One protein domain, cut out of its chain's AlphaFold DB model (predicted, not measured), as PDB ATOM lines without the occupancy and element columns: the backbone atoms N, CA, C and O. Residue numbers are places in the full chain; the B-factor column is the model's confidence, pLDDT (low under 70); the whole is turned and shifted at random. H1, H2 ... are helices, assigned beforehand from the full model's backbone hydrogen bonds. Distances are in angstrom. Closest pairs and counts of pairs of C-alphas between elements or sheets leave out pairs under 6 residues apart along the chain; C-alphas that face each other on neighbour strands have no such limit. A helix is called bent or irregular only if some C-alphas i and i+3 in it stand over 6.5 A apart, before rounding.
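What this domain is: This is residues 499 to 588 and 595 to 636 of the 642 residues of the protein "U3snoRNP10 domain-containing protein" of Aegilops tauschii subsp. strangulata (UniProt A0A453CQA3). One long helix, H4, runs through the middle, with H1, the bent helix H2, H3 and H6 packed round it. H5 folds back along H6 as a helical hairpin, and the short H7 packs on H6 at the far end of this hairpin from the link between H5 and H6. The printed part has 132 residues with seven named helices, H1 to H7 in chain order, and no named strand; the class is all helix. It is compact, with a radius of gyration of the C-alphas of 14.7 A and spans of 45 by 34 by 24 A.

Where its parts are: H1, residues 499 to 502, begins at C-alpha 499 (-50.060, 25.603, 0.175). H2, residues 508 to 528, was assigned as one helix by its hydrogen bonds but is bent, with C-alphas 517 and 520 7.1 A apart; its arms are H2a, residues 508 to 517, 14.4 A, and H2b, residues 520 to 528, 13.0 A. H3, residues 542 to 555, 19.1 A, is irregular: C-alphas 543 and 546 are 8.0 A apart. H4, residues 561 to 586, measures 37.5 A from C-alpha 561 (-32.435, 22.018, 2.621). H5 is residues 596 to 607, 16.2 A, and H6 residues 615 to 625, 14.9 A. H7, residues 629 to 636, ends at C-alpha 636 (-40.754, 56.796, -1.996).

How they stand to each other: H4 is the hub, touching four other helices. H1 touches it, closest at the C-alphas of Leu 501 and Gly 575, 5.9 A. H2a touches it with a steep tilt of 44 degrees, opposite ways, closest at Cys 515 and Leu 576, C-alphas 6.0 A apart. H2b only just touches it, with 3 pairs of C-alphas within 8 A, closest at Trp 526 and Leu 569, 7.2 A. H3 and H4 form a hairpin at 26 degrees, closest at the C-alphas of Ile 542 and Trp 574, 5.5 A. H6 touches H4 with a shallow tilt of 18 degrees, the same way; the C-alphas of Ser 581 and Cys 625 are closest, 4.4 A. H4, H5 and H6 form an up and down bundle, each running against the one before. H5 and H6 are a hairpin, closest at the C-alphas of Phe 605 and Leu 618, 6.6 A. H7 touches H6 at a steep tilt of 64 degrees, closest at the C-alphas of Val 622 and Pro 629, 5.4 A. Every O i to N i+4 pair is within hydrogen-bond range in H2a, H2b, H4, H5 and H6, against 7 of 10 in H3 and 2 of 4 in H7; H1 is too short for such a pair.

The domain as a whole: The two farthest C-alphas, of Phe 557 and Gln 631, are 45.8 A apart. Residues 589 to 594 are not printed; C-alphas 588 and 595 are 12.4 A apart. The link from H2 to H3 is long, 13 residues. Mean pLDDT of the printed part is 81.6; residues 530 to 539, 559, 588, 595 and 611 are under 70.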
ATOM      1  N   GLN A 499     -48.839  26.326   0.510       94.62
ATOM      2  CA  GLN A 499     -50.060  25.603   0.175       94.62
ATOM      3  C   GLN A 499     -51.309  26.362   0.638       94.62
ATOM      4  O   GLN A 499     -52.279  26.422  -0.110       94.62
ATOM      5  N   ALA A 500     -51.285  27.002   1.811       93.75
ATOM      6  CA  ALA A 500     -52.411  27.792   2.314       93.75
ATOM      7  C   ALA A 500     -52.739  28.995   1.412       93.75
ATOM      8  O   ALA A 500     -53.911  29.320   1.234       93.75
ATOM      9  N   LEU A 501     -51.724  29.611   0.795       91.50
ATOM     10  CA  LEU A 501     -51.903  30.681  -0.196       91.50
ATOM     11  C   LEU A 501     -52.481  30.179  -1.528       91.50
ATOM     12  O   LEU A 501     -53.107  30.951  -2.251       91.50
ATOM     13  N   LEU A 502     -52.259  28.906  -1.868       89.94
ATOM     14  CA  LEU A 502     -52.715  28.305  -3.124       89.94
ATOM     15  C   LEU A 502     -54.106  27.667  -3.028       89.94
ATOM     16  O   LEU A 502     -54.718  27.417  -4.066       89.94
ATOM     17  N   ILE A 503     -54.625  27.417  -1.820       88.25
ATOM     18  CA  ILE A 503     -55.987  26.898  -1.633       88.25
ATOM     19  C   ILE A 503     -56.994  27.944  -2.136       88.25
ATOM     20  O   ILE A 503     -57.017  29.061  -1.613       88.25
ATOM     21  N   PRO A 504     -57.861  27.606  -3.110       78.31
ATOM     22  CA  PRO A 504     -58.913  28.507  -3.558       78.31
ATOM     23  C   PRO A 504     -59.882  28.804  -2.411       78.31
ATOM     24  O   PRO A 504     -60.497  27.894  -1.859       78.31
ATOM     25  N   THR A 505     -60.046  30.078  -2.060       74.88
ATOM     26  CA  THR A 505     -61.045  30.509  -1.076       74.88
ATOM     27  C   THR A 505     -62.079  31.415  -1.709       74.88
ATOM     28  O   THR A 505     -61.729  32.377  -2.388       74.88
ATOM     29  N   GLU A 506     -63.347  31.175  -1.387       71.69
ATOM     30  CA  GLU A 506     -64.457  32.060  -1.767       71.69
ATOM     31  C   GLU A 506     -64.387  33.426  -1.061       71.69
ATOM     32  O   GLU A 506     -64.926  34.411  -1.553       71.69
ATOM     33  N   VAL A 507     -63.696  33.497   0.085       78.44
ATOM     34  CA  VAL A 507     -63.559  34.706   0.908       78.44
ATOM     35  C   VAL A 507     -62.130  35.232   0.814       78.44
ATOM     36  O   VAL A 507     -61.253  34.784   1.555       78.44
ATOM     37  N   LEU A 508     -61.902  36.195  -0.081       81.19
ATOM     38  CA  LEU A 508     -60.581  36.785  -0.322       81.19
ATOM     39  C   LEU A 508     -59.968  37.418   0.941       81.19
ATOM     40  O   LEU A 508     -58.761  37.318   1.154       81.19
ATOM     41  N   ASP A 509     -60.795  37.966   1.835       82.12
ATOM     42  CA  ASP A 509     -60.346  38.541   3.111       82.12
ATOM     43  C   ASP A 509     -59.592  37.532   3.992       82.12
ATOM     44  O   ASP A 509     -58.669  37.907   4.716       82.12
ATOM     45  N   LYS A 510     -59.918  36.232   3.907       84.50
ATOM     46  CA  LYS A 510     -59.194  35.187   4.655       84.50
ATOM     47  C   LYS A 510     -57.762  35.018   4.149       84.50
ATOM     48  O   LYS A 510     -56.846  34.886   4.960       84.50
ATOM     49  N   GLN A 511     -57.564  35.048   2.831       85.44
ATOM     50  CA  GLN A 511     -56.234  34.985   2.217       85.44
ATOM     51  C   GLN A 511     -55.433  36.267   2.468       85.44
ATOM     52  O   GLN A 511     -54.228  36.198   2.702       85.44
ATOM     53  N   VAL A 512     -56.082  37.433   2.477       86.94
ATOM     54  CA  VAL A 512     -55.423  38.703   2.819       86.94
ATOM     55  C   VAL A 512     -54.975  38.713   4.281       86.94
ATOM     56  O   VAL A 512     -53.823  39.047   4.555       86.94
ATOM     57  N   ASN A 513     -55.828  38.265   5.207       89.00
ATOM     58  CA  ASN A 513     -55.452  38.096   6.612       89.00
ATOM     59  C   ASN A 513     -54.277  37.114   6.762       89.00
ATOM     60  O   ASN A 513     -53.322  37.412   7.471       89.00
ATOM     61  N   LEU A 514     -54.288  35.980   6.049       90.81
ATOM     62  CA  LEU A 514     -53.151  35.052   6.015       90.81
ATOM     63  C   LEU A 514     -51.853  35.756   5.577       90.81
ATOM     64  O   LEU A 514     -50.818  35.575   6.214       90.81
ATOM     65  N   CYS A 515     -51.905  36.583   4.527       89.62
ATOM     66  CA  CYS A 515     -50.747  37.345   4.055       89.62
ATOM     67  C   CYS A 515     -50.201  38.286   5.138       89.62
ATOM     68  O   CYS A 515     -49.002  38.279   5.401       89.62
ATOM     69  N   GLN A 516     -51.076  39.074   5.769       88.31
ATOM     70  CA  GLN A 516     -50.697  40.051   6.796       88.31
ATOM     71  C   GLN A 516     -50.063  39.380   8.017       88.31
ATOM     72  O   GLN A 516     -49.035  39.830   8.514       88.31
ATOM     73  N   VAL A 517     -50.655  38.275   8.468       91.81
ATOM     74  CA  VAL A 517     -50.227  37.544   9.662       91.81
ATOM     75  C   VAL A 517     -48.893  36.824   9.438       91.81
ATOM     76  O   VAL A 517     -48.046  36.806  10.328       91.81
ATOM     77  N   CYS A 518     -48.671  36.257   8.248       93.06
ATOM     78  CA  CYS A 518     -47.435  35.537   7.928       93.06
ATOM     79  C   CYS A 518     -46.253  36.457   7.600       93.06
ATOM     80  O   CYS A 518     -45.107  36.053   7.797       93.06
ATOM     81  N   LEU A 519     -46.498  37.665   7.077       91.25
ATOM     82  CA  LEU A 519     -45.450  38.529   6.529       91.25
ATOM     83  C   LEU A 519     -44.273  38.783   7.497       91.25
ATOM     84  O   LEU A 519     -43.133  38.613   7.060       91.25
ATOM     85  N   PRO A 520     -44.484  39.097   8.795       91.38
ATOM     86  CA  PRO A 520     -43.375  39.291   9.731       91.38
ATOM     87  C   PRO A 520     -42.507  38.037   9.898       91.38
ATOM     88  O   PRO A 520     -41.279  38.123   9.850       91.38
ATOM     89  N   ALA A 521     -43.136  36.864  10.033       91.75
ATOM     90  CA  ALA A 521     -42.428  35.594  10.170       91.75
ATOM     91  C   ALA A 521     -41.633  35.257   8.899       91.75
ATOM     92  O   ALA A 521     -40.473  34.871   8.985       91.75
ATOM     93  N   LEU A 522     -42.210  35.475   7.713       92.12
ATOM     94  CA  LEU A 522     -41.551  35.202   6.430       92.12
ATOM     95  C   LEU A 522     -40.331  36.100   6.185       92.12
ATOM     96  O   LEU A 522     -39.302  35.623   5.704       92.12
ATOM     97  N   LYS A 523     -40.425  37.386   6.541       89.50
ATOM     98  CA  LYS A 523     -39.289  38.320   6.482       89.50
ATOM     99  C   LYS A 523     -38.161  37.888   7.409       89.50
ATOM    100  O   LYS A 523     -36.993  37.936   7.018       89.50
ATOM    101  N   ASN A 524     -38.522  37.452   8.617       89.06
ATOM    102  CA  ASN A 524     -37.573  36.918   9.579       89.06
ATOM    103  C   ASN A 524     -36.885  35.660   9.025       89.06
ATOM    104  O   ASN A 524     -35.660  35.610   9.006       89.06
ATOM    105  N   GLU A 525     -37.634  34.694   8.486       87.94
ATOM    106  CA  GLU A 525     -37.063  33.475   7.891       87.94
ATOM    107  C   GLU A 525     -36.076  33.777   6.758       87.94
ATOM    108  O   GLU A 525     -34.972  33.237   6.750       87.94
ATOM    109  N   TRP A 526     -36.424  34.674   5.830       86.88
ATOM    110  CA  TRP A 526     -35.527  35.039   4.730       86.88
ATOM    111  C   TRP A 526     -34.204  35.627   5.227       86.88
ATOM    112  O   TRP A 526     -33.151  35.257   4.722       86.88
ATOM    113  N   SER A 527     -34.227  36.473   6.265       82.62
ATOM    114  CA  SER A 527     -32.997  37.048   6.837       82.62
ATOM    115  C   SER A 527     -32.037  36.005   7.433       82.62
ATOM    116  O   SER A 527     -30.841  36.265   7.551       82.62
ATOM    117  N   HIS A 528     -32.545  34.817   7.783       80.44
ATOM    118  CA  HIS A 528     -31.758  33.712   8.331       80.44
ATOM    119  C   HIS A 528     -31.235  32.747   7.258       80.44
ATOM    120  O   HIS A 528     -30.383  31.909   7.557       80.44
ATOM    121  N   ILE A 529     -31.727  32.836   6.019       79.00
ATOM    122  CA  ILE A 529     -31.273  31.995   4.914       79.00
ATOM    123  C   ILE A 529     -30.183  32.748   4.156       79.00
ATOM    124  O   ILE A 529     -30.405  33.847   3.669       79.00
ATOM    125  N   GLN A 530     -29.001  32.142   4.034       65.38
ATOM    126  CA  GLN A 530     -27.949  32.637   3.145       65.38
ATOM    127  C   GLN A 530     -28.032  31.886   1.813       65.38
ATOM    128  O   GLN A 530     -27.532  30.758   1.727       65.38
ATOM    129  N   PRO A 531     -28.669  32.452   0.773       61.56
ATOM    130  CA  PRO A 531     -28.707  31.814  -0.533       61.56
ATOM    131  C   PRO A 531     -27.286  31.674  -1.101       61.56
ATOM    132  O   PRO A 531     -26.610  32.651  -1.404       61.56
ATOM    133  N   LYS A 532     -26.810  30.434  -1.263       55.44
ATOM    134  CA  LYS A 532     -25.571  30.141  -1.996       55.44
ATOM    135  C   LYS A 532     -25.889  29.985  -3.483       55.44
ATOM    136  O   LYS A 532     -26.054  28.867  -3.961       55.44
ATOM    137  N   GLY A 533     -25.968  31.094  -4.214       52.31
ATOM    138  CA  GLY A 533     -25.942  31.084  -5.680       52.31
ATOM    139  C   GLY A 533     -26.930  32.034  -6.354       52.31
ATOM    140  O   GLY A 533     -28.049  32.228  -5.889       52.31
ATOM    141  N   ASP A 534     -26.513  32.553  -7.510       47.88
ATOM    142  CA  ASP A 534     -27.213  33.584  -8.289       47.88
ATOM    143  C   ASP A 534     -28.484  33.091  -9.022       47.88
ATOM    144  O   ASP A 534     -29.199  33.890  -9.616       47.88
ATOM    145  N   CYS A 535     -28.816  31.791  -8.984       49.44
ATOM    146  CA  CYS A 535     -29.831  31.186  -9.872       49.44
ATOM    147  C   CYS A 535     -31.176  30.817  -9.202       49.44
ATOM    148  O   CYS A 535     -31.967  30.070  -9.779       49.44
ATOM    149  N   ILE A 536     -31.458  31.272  -7.976       58.97
ATOM    150  CA  ILE A 536     -32.633  30.803  -7.205       58.97
ATOM    151  C   ILE A 536     -33.968  31.334  -7.768       58.97
ATOM    152  O   ILE A 536     -34.988  30.651  -7.659       58.97
ATOM    153  N   GLY A 537     -33.970  32.515  -8.399       53.03
ATOM    154  CA  GLY A 537     -35.186  33.225  -8.823       53.03
ATOM    155  C   GLY A 537     -35.561  33.121 -10.307       53.03
ATOM    156  O   GLY A 537     -36.656  33.539 -10.681       53.03
ATOM    157  N   ASP A 538     -34.696  32.585 -11.173       52.12
ATOM    158  CA  ASP A 538     -34.873  32.782 -12.618       52.12
ATOM    159  C   ASP A 538     -35.898  31.868 -13.300       52.12
ATOM    160  O   ASP A 538     -36.495  32.278 -14.298       52.12
ATOM    161  N   GLU A 539     -36.174  30.695 -12.725       58.59
ATOM    162  CA  GLU A 539     -37.103  29.696 -13.279       58.59
ATOM    163  C   GLU A 539     -38.528  29.757 -12.688       58.59
ATOM    164  O   GLU A 539     -39.438  29.111 -13.209       58.59
ATOM    165  N   ILE A 540     -38.752  30.510 -11.602       70.12
ATOM    166  CA  ILE A 540     -40.012  30.489 -10.839       70.12
ATOM    167  C   ILE A 540     -40.873  31.705 -11.200       70.12
ATOM    168  O   ILE A 540     -40.500  32.846 -10.923       70.12
ATOM    169  N   SER A 541     -42.058  31.457 -11.768       72.31
ATOM    170  CA  SER A 541     -43.059  32.483 -12.088       72.31
ATOM    171  C   SER A 541     -44.378  32.261 -11.344       72.31
ATOM    172  O   SER A 541     -44.723  31.141 -10.959       72.31
ATOM    173  N   ILE A 542     -45.144  33.344 -11.186       77.56
ATOM    174  CA  ILE A 542     -46.455  33.346 -10.524       77.56
ATOM    175  C   ILE A 542     -47.463  32.365 -11.154       77.56
ATOM    176  O   ILE A 542     -48.274  31.777 -10.440       77.56
ATOM    177  N   ASP A 543     -47.372  32.133 -12.467       74.81
ATOM    178  CA  ASP A 543     -48.306  31.287 -13.223       74.81
ATOM    179  C   ASP A 543     -48.084  29.782 -13.001       74.81
ATOM    180  O   ASP A 543     -48.959  28.970 -13.296       74.81
ATOM    181  N   ASN A 544     -46.924  29.391 -12.465       80.06
ATOM    182  CA  ASN A 544     -46.549  27.988 -12.289       80.06
ATOM    183  C   ASN A 544     -46.594  27.509 -10.830       80.06
ATOM    184  O   ASN A 544     -46.277  26.348 -10.581       80.06
ATOM    185  N   LEU A 545     -47.022  28.340  -9.871       82.25
ATOM    186  CA  LEU A 545     -46.930  28.041  -8.431       82.25
ATOM    187  C   LEU A 545     -47.566  26.701  -8.013       82.25
ATOM    188  O   LEU A 545     -46.987  25.968  -7.211       82.25
ATOM    189  N   GLU A 546     -48.715  26.342  -8.591       80.62
ATOM    190  CA  GLU A 546     -49.425  25.080  -8.309       80.62
ATOM    191  C   GLU A 546     -48.635  23.846  -8.781       80.62
ATOM    192  O   GLU A 546     -48.598  22.815  -8.108       80.62
ATOM    193  N   LYS A 547     -47.934  23.954  -9.916       81.50
ATOM    194  CA  LYS A 547     -47.010  22.907 -10.382       81.50
ATOM    195  C   LYS A 547     -45.721  22.917  -9.559       81.50
ATOM    196  O   LYS A 547     -45.206  21.853  -9.221       81.50
ATOM    197  N   CYS A 548     -45.239  24.104  -9.189       82.88
ATOM    198  CA  CYS A 548     -44.022  24.282  -8.406       82.88
ATOM    199  C   CYS A 548     -44.111  23.600  -7.041       82.88
ATOM    200  O   CYS A 548     -43.149  22.940  -6.670       82.88
ATOM    201  N   ILE A 549     -45.228  23.689  -6.304       85.25
ATOM    202  CA  ILE A 549     -45.296  23.055  -4.975       85.25
ATOM    203  C   ILE A 549     -45.150  21.529  -5.047       85.25
ATOM    204  O   ILE A 549     -44.432  20.940  -4.241       85.25
ATOM    205  N   THR A 550     -45.738  20.892  -6.063       84.75
ATOM    206  CA  THR A 550     -45.613  19.440  -6.265       84.75
ATOM    207  C   THR A 550     -44.160  19.040  -6.539       84.75
ATOM    208  O   THR A 550     -43.687  18.031  -6.014       84.75
ATOM    209  N   GLU A 551     -43.424  19.841  -7.313       85.56
ATOM    210  CA  GLU A 551     -41.994  19.622  -7.558       85.56
ATOM    211  C   GLU A 551     -41.134  19.931  -6.321       85.56
ATOM    212  O   GLU A 551     -40.234  19.163  -5.986       85.56
ATOM    213  N   LEU A 552     -41.443  20.994  -5.571       88.31
ATOM    214  CA  LEU A 552     -40.748  21.343  -4.324       88.31
ATOM    215  C   LEU A 552     -40.858  20.224  -3.280       88.31
ATOM    216  O   LEU A 552     -39.871  19.907  -2.620       88.31
ATOM    217  N   VAL A 553     -42.018  19.565  -3.180       87.75
ATOM    218  CA  VAL A 553     -42.200  18.402  -2.295       87.75
ATOM    219  C   VAL A 553     -41.312  17.224  -2.712       87.75
ATOM    220  O   VAL A 553     -40.792  16.520  -1.849       87.75
ATOM    221  N   LYS A 554     -41.071  17.013  -4.012       85.38
ATOM    222  CA  LYS A 554     -40.122  15.986  -4.484       85.38
ATOM    223  C   LYS A 554     -38.671  16.354  -4.160       85.38
ATOM    224  O   LYS A 554     -37.861  15.470  -3.893       85.38
ATOM    225  N   HIS A 555     -38.344  17.647  -4.134       84.88
ATOM    226  CA  HIS A 555     -37.012  18.137  -3.775       84.88
ATOM    227  C   HIS A 555     -36.662  17.984  -2.286       84.88
ATOM    228  O   HIS A 555     -35.485  18.091  -1.951       84.88
ATOM    229  N   ILE A 556     -37.621  17.656  -1.410       85.50
ATOM    230  CA  ILE A 556     -37.375  17.331   0.011       85.50
ATOM    231  C   ILE A 556     -36.347  16.198   0.170       85.50
ATOM    232  O   ILE A 556     -35.654  16.121   1.180       85.50
ATOM    233  N   PHE A 557     -36.235  15.310  -0.821       81.69
ATOM    234  CA  PHE A 557     -35.307  14.176  -0.791       81.69
ATOM    235  C   PHE A 557     -33.852  14.558  -1.113       81.69
ATOM    236  O   PHE A 557     -32.961  13.709  -1.022       81.69
ATOM    237  N   ASN A 558     -33.603  15.811  -1.504       77.88
ATOM    238  CA  ASN A 558     -32.267  16.321  -1.792       77.88
ATOM    239  C   ASN A 558     -31.566  16.786  -0.505       77.88
ATOM    240  O   ASN A 558     -32.201  17.153   0.476       77.88
ATOM    241  N   ASN A 559     -30.229  16.804  -0.514       66.56
ATOM    242  CA  ASN A 559     -29.446  17.128   0.686       66.56
ATOM    243  C   ASN A 559     -29.317  18.641   0.977       66.56
ATOM    244  O   ASN A 559     -28.818  18.988   2.044       66.56
ATOM    245  N   ASP A 560     -29.715  19.532   0.063       81.12
ATOM    246  CA  ASP A 560     -29.604  20.988   0.255       81.12
ATOM    247  C   ASP A 560     -30.942  21.596   0.705       81.12
ATOM    248  O   ASP A 560     -31.741  22.092  -0.093       81.12
ATOM    249  N   THR A 561     -31.202  21.503   2.011       83.81
ATOM    250  CA  THR A 561     -32.435  22.018   2.621       83.81
ATOM    251  C   THR A 561     -32.511  23.542   2.616       83.81
ATOM    252  O   THR A 561     -33.610  24.086   2.563       83.81
ATOM    253  N   ASP A 562     -31.378  24.246   2.644       84.94
ATOM    254  CA  ASP A 562     -31.365  25.712   2.691       84.94
ATOM    255  C   ASP A 562     -31.698  26.309   1.323       84.94
ATOM    256  O   ASP A 562     -32.536  27.208   1.235       84.94
ATOM    257  N   ALA A 563     -31.146  25.745   0.241       84.88
ATOM    258  CA  ALA A 563     -31.539  26.119  -1.116       84.88
ATOM    259  C   ALA A 563     -33.023  25.816  -1.390       84.88
ATOM    260  O   ALA A 563     -33.713  26.608  -2.037       84.88
ATOM    261  N   LEU A 564     -33.541  24.693  -0.872       88.12
ATOM    262  CA  LEU A 564     -34.965  24.369  -0.962       88.12
ATOM    263  C   LEU A 564     -35.824  25.394  -0.207       88.12
ATOM    264  O   LEU A 564     -36.786  25.909  -0.773       88.12
ATOM    265  N   ASN A 565     -35.462  25.735   1.031       90.62
ATOM    266  CA  ASN A 565     -36.176  26.730   1.833       90.62
ATOM    267  C   ASN A 565     -36.179  28.116   1.166       90.62
ATOM    268  O   ASN A 565     -37.229  28.759   1.114       90.62
ATOM    269  N   ALA A 566     -35.054  28.538   0.578       88.38
ATOM    270  CA  ALA A 566     -34.968  29.772  -0.206       88.38
ATOM    271  C   ALA A 566     -35.946  29.757  -1.394       88.38
ATOM    272  O   ALA A 566     -36.722  30.695  -1.581       88.38
ATOM    273  N   ARG A 567     -35.964  28.662  -2.168       88.25
ATOM    274  CA  ARG A 567     -36.892  28.484  -3.298       88.25
ATOM    275  C   ARG A 567     -38.356  28.517  -2.859       88.25
ATOM    276  O   ARG A 567     -39.170  29.152  -3.525       88.25
ATOM    277  N   ILE A 568     -38.699  27.870  -1.740       91.19
ATOM    278  CA  ILE A 568     -40.068  27.890  -1.209       91.19
ATOM    279  C   ILE A 568     -40.459  29.316  -0.797       91.19
ATOM    280  O   ILE A 568     -41.548  29.756  -1.156       91.19
ATOM    281  N   LEU A 569     -39.585  30.072  -0.121       91.19
ATOM    282  CA  LEU A 569     -39.859  31.471   0.239       91.19
ATOM    283  C   LEU A 569     -40.091  32.359  -0.985       91.19
ATOM    284  O   LEU A 569     -41.044  33.135  -1.000       91.19
ATOM    285  N   VAL A 570     -39.283  32.210  -2.036       89.50
ATOM    286  CA  VAL A 570     -39.487  32.927  -3.306       89.50
ATOM    287  C   VAL A 570     -40.874  32.632  -3.896       89.50
ATOM    288  O   VAL A 570     -41.565  33.556  -4.340       89.50
ATOM    289  N   CYS A 571     -41.324  31.370  -3.855       91.19
ATOM    290  CA  CYS A 571     -42.686  30.988  -4.243       91.19
ATOM    291  C   CYS A 571     -43.756  31.596  -3.326       91.19
ATOM    292  O   CYS A 571     -44.799  32.025  -3.815       91.19
ATOM    293  N   ILE A 572     -43.516  31.659  -2.012       93.50
ATOM    294  CA  ILE A 572     -44.443  32.281  -1.059       93.50
ATOM    295  C   ILE A 572     -44.610  33.763  -1.387       93.50
ATOM    296  O   ILE A 572     -45.743  34.222  -1.482       93.50
ATOM    297  N   PHE A 573     -43.525  34.501  -1.637       91.94
ATOM    298  CA  PHE A 573     -43.609  35.912  -2.023       91.94
ATOM    299  C   PHE A 573     -44.395  36.112  -3.325       91.94
ATOM    300  O   PHE A 573     -45.207  37.031  -3.411       91.94
ATOM    301  N   TRP A 574     -44.243  35.221  -4.309       92.12
ATOM    302  CA  TRP A 574     -45.114  35.213  -5.489       92.12
ATOM    303  C   TRP A 574     -46.587  34.952  -5.137       92.12
ATOM    304  O   TRP A 574     -47.473  35.620  -5.671       92.12
ATOM    305  N   GLY A 575     -46.862  34.023  -4.217       91.00
ATOM    306  CA  GLY A 575     -48.206  33.752  -3.700       91.00
ATOM    307  C   GLY A 575     -48.833  34.961  -2.999       91.00
ATOM    308  O   GLY A 575     -49.982  35.300  -3.280       91.00
ATOM    309  N   LEU A 576     -48.067  35.673  -2.165       91.25
ATOM    310  CA  LEU A 576     -48.505  36.915  -1.517       91.25
ATOM    311  C   LEU A 576     -48.896  37.971  -2.564       91.25
ATOM    312  O   LEU A 576     -49.971  38.562  -2.474       91.25
ATOM    313  N   LEU A 577     -48.071  38.164  -3.600       90.12
ATOM    314  CA  LEU A 577     -48.367  39.096  -4.694       90.12
ATOM    315  C   LEU A 577     -49.613  38.696  -5.497       90.12
ATOM    316  O   LEU A 577     -50.392  39.567  -5.888       90.12
ATOM    317  N   ARG A 578     -49.847  37.393  -5.713       89.38
ATOM    318  CA  ARG A 578     -51.064  36.878  -6.372       89.38
ATOM    319  C   ARG A 578     -52.324  37.261  -5.595       89.38
ATOM    320  O   ARG A 578     -53.300  37.719  -6.199       89.38
ATOM    321  N   VAL A 579     -52.300  37.103  -4.271       88.62
ATOM    322  CA  VAL A 579     -53.421  37.475  -3.390       88.62
ATOM    323  C   VAL A 579     -53.639  38.989  -3.411       88.62
ATOM    324  O   VAL A 579     -54.762  39.436  -3.640       88.62
ATOM    325  N   GLN A 580     -52.574  39.784  -3.266       86.12
ATOM    326  CA  GLN A 580     -52.679  41.247  -3.272       86.12
ATOM    327  C   GLN A 580     -53.192  41.803  -4.611       86.12
ATOM    328  O   GLN A 580     -54.082  42.651  -4.621       86.12
ATOM    329  N   SER A 581     -52.710  41.292  -5.751       86.88
ATOM    330  CA  SER A 581     -53.227  41.699  -7.069       86.88
ATOM    331  C   SER A 581     -54.718  41.377  -7.217       86.88
ATOM    332  O   SER A 581     -55.481  42.180  -7.756       86.88
ATOM    333  N   SER A 582     -55.156  40.223  -6.706       86.31
ATOM    334  CA  SER A 582     -56.571  39.830  -6.726       86.31
ATOM    335  C   SER A 582     -57.429  40.753  -5.856       86.31
ATOM    336  O   SER A 582     -58.510  41.158  -6.284       86.31
ATOM    337  N   TYR A 583     -56.925  41.147  -4.683       84.38
ATOM    338  CA  TYR A 583     -57.598  42.074  -3.770       84.38
ATOM    339  C   TYR A 583     -57.786  43.457  -4.387       84.38
ATOM    340  O   TYR A 583     -58.897  43.987  -4.397       84.38
ATOM    341  N   VAL A 584     -56.735  44.010  -4.991       79.88
ATOM    342  CA  VAL A 584     -56.807  45.325  -5.642       79.88
ATOM    343  C   VAL A 584     -57.736  45.318  -6.857       79.88
ATOM    344  O   VAL A 584     -58.476  46.276  -7.065       79.88
ATOM    345  N   LYS A 585     -57.780  44.224  -7.630       81.69
ATOM    346  CA  LYS A 585     -58.730  44.090  -8.749       81.69
ATOM    347  C   LYS A 585     -60.189  44.105  -8.281       81.69
ATOM    348  O   LYS A 585     -61.016  44.739  -8.933       81.69
ATOM    349  N   GLN A 586     -60.503  43.438  -7.167       77.31
ATOM    350  CA  GLN A 586     -61.869  43.357  -6.633       77.31
ATOM    351  C   GLN A 586     -62.314  44.629  -5.893       77.31
ATOM    352  O   GLN A 586     -63.492  44.967  -5.947       77.31
ATOM    353  N   ASN A 587     -61.386  45.366  -5.273       72.38
ATOM    354  CA  ASN A 587     -61.685  46.540  -4.439       72.38
ATOM    355  C   ASN A 587     -61.326  47.891  -5.087       72.38
ATOM    356  O   ASN A 587     -61.215  48.902  -4.399       72.38
ATOM    357  N   SER A 588     -61.198  47.929  -6.415       59.00
ATOM    358  CA  SER A 588     -60.772  49.092  -7.218       59.00
ATOM    359  C   SER A 588     -61.658  50.355  -7.141       59.00
ATOM    360  O   SER A 588     -61.361  51.339  -7.816       59.00
ATOM    361  N   ASN A 595     -52.583  50.727   1.830       63.44
ATOM    362  CA  ASN A 595     -52.390  49.287   1.943       63.44
ATOM    363  C   ASN A 595     -50.984  49.047   2.502       63.44
ATOM    364  O   ASN A 595     -50.034  48.782   1.761       63.44
ATOM    365  N   THR A 596     -50.876  49.150   3.826       70.31
ATOM    366  CA  THR A 596     -49.627  49.030   4.585       70.31
ATOM    367  C   THR A 596     -48.856  47.749   4.264       70.31
ATOM    368  O   THR A 596     -47.632  47.762   4.296       70.31
ATOM    369  N   ALA A 597     -49.532  46.660   3.877       76.69
ATOM    370  CA  ALA A 597     -48.884  45.403   3.500       76.69
ATOM    371  C   ALA A 597     -48.160  45.469   2.141       76.69
ATOM    372  O   ALA A 597     -47.120  44.834   1.969       76.69
ATOM    373  N   LEU A 598     -48.689  46.225   1.171       82.62
ATOM    374  CA  LEU A 598     -48.026  46.444  -0.121       82.62
ATOM    375  C   LEU A 598     -46.821  47.367   0.018       82.62
ATOM    376  O   LEU A 598     -45.767  47.075  -0.544       82.62
ATOM    377  N   ASP A 599     -46.983  48.438   0.794       83.62
ATOM    378  CA  ASP A 599     -45.908  49.371   1.120       83.62
ATOM    379  C   ASP A 599     -44.760  48.631   1.847       83.62
ATOM    380  O   ASP A 599     -43.585  48.769   1.500       83.62
ATOM    381  N   ASP A 600     -45.104  47.751   2.793       86.44
ATOM    382  CA  ASP A 600     -44.158  46.943   3.565       86.44
ATOM    383  C   ASP A 600     -43.456  45.846   2.732       86.44
ATOM    384  O   ASP A 600     -42.281  45.540   2.961       86.44
ATOM    385  N   LEU A 601     -44.131  45.256   1.736       87.94
ATOM    386  CA  LEU A 601     -43.517  44.328   0.771       87.94
ATOM    387  C   LEU A 601     -42.573  45.048  -0.200       87.94
ATOM    388  O   LEU A 601     -41.479  44.554  -0.471       87.94
ATOM    389  N   PHE A 602     -42.978  46.215  -0.706       88.69
ATOM    390  CA  PHE A 602     -42.165  47.027  -1.609       88.69
ATOM    391  C   PHE A 602     -40.859  47.464  -0.941       88.69
ATOM    392  O   PHE A 602     -39.777  47.206  -1.475       88.69
ATOM    393  N   MET A 603     -40.953  48.041   0.262       87.50
ATOM    394  CA  MET A 603     -39.776  48.440   1.035       87.50
ATOM    395  C   MET A 603     -38.870  47.252   1.342       87.50
ATOM    396  O   MET A 603     -37.650  47.363   1.237       87.50
ATOM    397  N   TYR A 604     -39.451  46.097   1.662       87.31
ATOM    398  CA  TYR A 604     -38.684  44.889   1.932       87.31
ATOM    399  C   TYR A 604     -37.896  44.388   0.716       87.31
ATOM    400  O   TYR A 604     -36.706  44.112   0.836       87.31
ATOM    401  N   PHE A 605     -38.513  44.311  -0.467       87.88
ATOM    402  CA  PHE A 605     -37.818  43.848  -1.674       87.88
ATOM    403  C   PHE A 605     -36.678  44.777  -2.105       87.88
ATOM    404  O   PHE A 605     -35.662  44.292  -2.595       87.88
ATOM    405  N   ILE A 606     -36.821  46.091  -1.903       86.19
ATOM    406  CA  ILE A 606     -35.787  47.075  -2.264       86.19
ATOM    407  C   ILE A 606     -34.623  47.073  -1.271       86.19
ATOM    408  O   ILE A 606     -33.470  47.189  -1.682       86.19
ATOM    409  N   THR A 607     -34.917  46.960   0.026       83.12
ATOM    410  CA  THR A 607     -33.906  47.033   1.097       83.12
ATOM    411  C   THR A 607     -33.236  45.696   1.402       83.12
ATOM    412  O   THR A 607     -32.232  45.667   2.115       83.12
ATOM    413  N   SER A 608     -33.758  44.588   0.868       80.50
ATOM    414  CA  SER A 608     -33.152  43.268   1.024       80.50
ATOM    415  C   SER A 608     -31.745  43.230   0.404       80.50
ATOM    416  O   SER A 608     -31.573  43.679  -0.733       80.50
ATOM    417  N   PRO A 609     -30.736  42.666   1.098       70.19
ATOM    418  CA  PRO A 609     -29.377  42.534   0.563       70.19
ATOM    419  C   PRO A 609     -29.316  41.694  -0.726       70.19
ATOM    420  O   PRO A 609     -28.398  41.873  -1.520       70.19
ATOM    421  N   ASP A 610     -30.326  40.852  -0.970       73.00
ATOM    422  CA  ASP A 610     -30.482  40.026  -2.171       73.00
ATOM    423  C   ASP A 610     -31.530  40.601  -3.147       73.00
ATOM    424  O   ASP A 610     -32.313  39.865  -3.754       73.00
ATOM    425  N   ASN A 611     -31.589  41.930  -3.291       68.00
ATOM    426  CA  ASN A 611     -32.580  42.622  -4.130       68.00
ATOM    427  C   ASN A 611     -32.664  42.092  -5.579       68.00
ATOM    428  O   ASN A 611     -33.747  42.086  -6.170       68.00
ATOM    429  N   ASN A 612     -31.559  41.578  -6.128       76.44
ATOM    430  CA  ASN A 612     -31.499  40.955  -7.449       76.44
ATOM    431  C   ASN A 612     -32.471  39.768  -7.577       76.44
ATOM    432  O   ASN A 612     -33.095  39.600  -8.623       76.44
ATOM    433  N   ILE A 613     -32.669  38.984  -6.508       80.75
ATOM    434  CA  ILE A 613     -33.602  37.843  -6.493       80.75
ATOM    435  C   ILE A 613     -35.055  38.329  -6.599       80.75
ATOM    436  O   ILE A 613     -35.875  37.705  -7.275       80.75
ATOM    437  N   PHE A 614     -35.372  39.464  -5.972       85.69
ATOM    438  CA  PHE A 614     -36.724  40.027  -5.916       85.69
ATOM    439  C   PHE A 614     -37.044  41.007  -7.048       85.69
ATOM    440  O   PHE A 614     -38.134  41.577  -7.072       85.69
ATOM    441  N   GLN A 615     -36.149  41.203  -8.020       86.06
ATOM    442  CA  GLN A 615     -36.356  42.172  -9.098       86.06
ATOM    443  C   GLN A 615     -37.654  41.907  -9.884       86.06
ATOM    444  O   GLN A 615     -38.412  42.837 -10.173       86.06
ATOM    445  N   LYS A 616     -37.953  40.635 -10.188       86.69
ATOM    446  CA  LYS A 616     -39.195  40.238 -10.876       86.69
ATOM    447  C   LYS A 616     -40.431  40.441  -9.989       86.69
ATOM    448  O   LYS A 616     -41.459  40.905 -10.482       86.69
ATOM    449  N   HIS A 617     -40.331  40.153  -8.690       89.69
ATOM    450  CA  HIS A 617     -41.396  40.410  -7.710       89.69
ATOM    451  C   HIS A 617     -41.714  41.899  -7.616       89.69
ATOM    452  O   HIS A 617     -42.884  42.273  -7.646       89.69
ATOM    453  N   LEU A 618     -40.684  42.748  -7.572       87.81
ATOM    454  CA  LEU A 618     -40.818  44.202  -7.517       87.81
ATOM    455  C   LEU A 618     -41.526  44.747  -8.764       87.81
ATOM    456  O   LEU A 618     -42.483  45.513  -8.648       87.81
ATOM    457  N   GLN A 619     -41.105  44.305  -9.954       87.44
ATOM    458  CA  GLN A 619     -41.750  44.670 -11.219       87.44
ATOM    459  C   GLN A 619     -43.229  44.263 -11.236       87.44
ATOM    460  O   GLN A 619     -44.088  45.055 -11.627       87.44
ATOM    461  N   TYR A 620     -43.541  43.048 -10.775       88.44
ATOM    462  CA  TYR A 620     -44.918  42.569 -10.715       88.44
ATOM    463  C   TYR A 620     -45.768  43.345  -9.705       88.44
ATOM    464  O   TYR A 620     -46.901  43.701 -10.030       88.44
ATOM    465  N   LEU A 621     -45.232  43.619  -8.510       87.88
ATOM    466  CA  LEU A 621     -45.901  44.389  -7.458       87.88
ATOM    467  C   LEU A 621     -46.332  45.747  -8.010       87.88
ATOM    468  O   LEU A 621     -47.521  46.072  -7.989       87.88
ATOM    469  N   VAL A 622     -45.385  46.493  -8.582       86.06
ATOM    470  CA  VAL A 622     -45.635  47.819  -9.155       86.06
ATOM    471  C   VAL A 622     -46.682  47.746 -10.264       86.06
ATOM    472  O   VAL A 622     -47.636  48.517 -10.235       86.06
ATOM    473  N   ALA A 623     -46.547  46.811 -11.208       85.25
ATOM    474  CA  ALA A 623     -47.421  46.743 -12.377       85.25
ATOM    475  C   ALA A 623     -48.843  46.229 -12.076       85.25
ATOM    476  O   ALA A 623     -49.788  46.653 -12.736       85.25
ATOM    477  N   ASN A 624     -49.011  45.318 -11.109       84.44
ATOM    478  CA  ASN A 624     -50.255  44.547 -10.949       84.44
ATOM    479  C   ASN A 624     -50.951  44.700  -9.594       84.44
ATOM    480  O   ASN A 624     -52.085  44.231  -9.460       84.44
ATOM    481  N   CYS A 625     -50.294  45.292  -8.593       81.38
ATOM    482  CA  CYS A 625     -50.828  45.375  -7.230       81.38
ATOM    483  C   CYS A 625     -51.131  46.806  -6.766       81.38
ATOM    484  O   CYS A 625     -51.767  46.961  -5.738       81.38
ATOM    485  N   THR A 626     -50.701  47.851  -7.477       76.75
ATOM    486  CA  THR A 626     -50.784  49.238  -6.967       76.75
ATOM    487  C   THR A 626     -51.954  50.052  -7.523       76.75
ATOM    488  O   THR A 626     -52.273  51.100  -6.970       76.75
ATOM    489  N   GLY A 627     -52.592  49.614  -8.618       70.44
ATOM    490  CA  GLY A 627     -53.670  50.340  -9.316       70.44
ATOM    491  C   GLY A 627     -53.220  51.631 -10.030       70.44
ATOM    492  O   GLY A 627     -53.648  51.889 -11.151       70.44
ATOM    493  N   ALA A 628     -52.304  52.395  -9.426       78.88
ATOM    494  CA  ALA A 628     -51.676  53.607  -9.948       78.88
ATOM    495  C   ALA A 628     -50.146  53.579  -9.698       78.88
ATOM    496  O   ALA A 628     -49.653  54.210  -8.757       78.88
ATOM    497  N   PRO A 629     -49.365  52.884 -10.550       79.69
ATOM    498  CA  PRO A 629     -47.941  52.612 -10.314       79.69
ATOM    499  C   PRO A 629     -47.073  53.859 -10.092       79.69
ATOM    500  O   PRO A 629     -46.194  53.868  -9.234       79.69
ATOM    501  N   ILE A 630     -47.341  54.933 -10.845       77.94
ATOM    502  CA  ILE A 630     -46.585  56.194 -10.766       77.94
ATOM    503  C   ILE A 630     -46.834  56.895  -9.425       77.94
ATOM    504  O   ILE A 630     -45.889  57.353  -8.788       77.94
ATOM    505  N   GLN A 631     -48.092  56.948  -8.975       77.44
ATOM    506  CA  GLN A 631     -48.449  57.551  -7.688       77.44
ATOM    507  C   GLN A 631     -47.864  56.740  -6.527       77.44
ATOM    508  O   GLN A 631     -47.312  57.321  -5.597       77.44
ATOM    509  N   PHE A 632     -47.912  55.410  -6.615       81.50
ATOM    510  CA  PHE A 632     -47.326  54.520  -5.616       81.50
ATOM    511  C   PHE A 632     -45.814  54.734  -5.456       81.50
ATOM    512  O   PHE A 632     -45.352  54.990  -4.350       81.50
ATOM    513  N   ILE A 633     -45.049  54.712  -6.557       81.25
ATOM    514  CA  ILE A 633     -43.590  54.912  -6.505       81.25
ATOM    515  C   ILE A 633     -43.239  56.329  -6.032       81.25
ATOM    516  O   ILE A 633     -42.273  56.501  -5.290       81.25
ATOM    517  N   SER A 634     -44.025  57.344  -6.413       79.44
ATOM    518  CA  SER A 634     -43.747  58.735  -6.031       79.44
ATOM    519  C   SER A 634     -43.683  58.951  -4.513       79.44
ATOM    520  O   SER A 634     -42.895  59.780  -4.073       79.44
ATOM    521  N   LYS A 635     -44.401  58.146  -3.710       81.56
ATOM    522  CA  LYS A 635     -44.331  58.181  -2.236       81.56
ATOM    523  C   LYS A 635     -42.919  57.956  -1.687       81.56
ATOM    524  O   LYS A 635     -42.595  58.461  -0.623       81.56
ATOM    525  N   TYR A 636     -42.099  57.198  -2.411       78.69
ATOM    526  CA  TYR A 636     -40.754  56.796  -1.996       78.69
ATOM    527  C   TYR A 636     -39.646  57.599  -2.683       78.69
ATOM    528  O   TYR A 636     -38.478  57.430  -2.355       78.69
TER     529      TYR A 636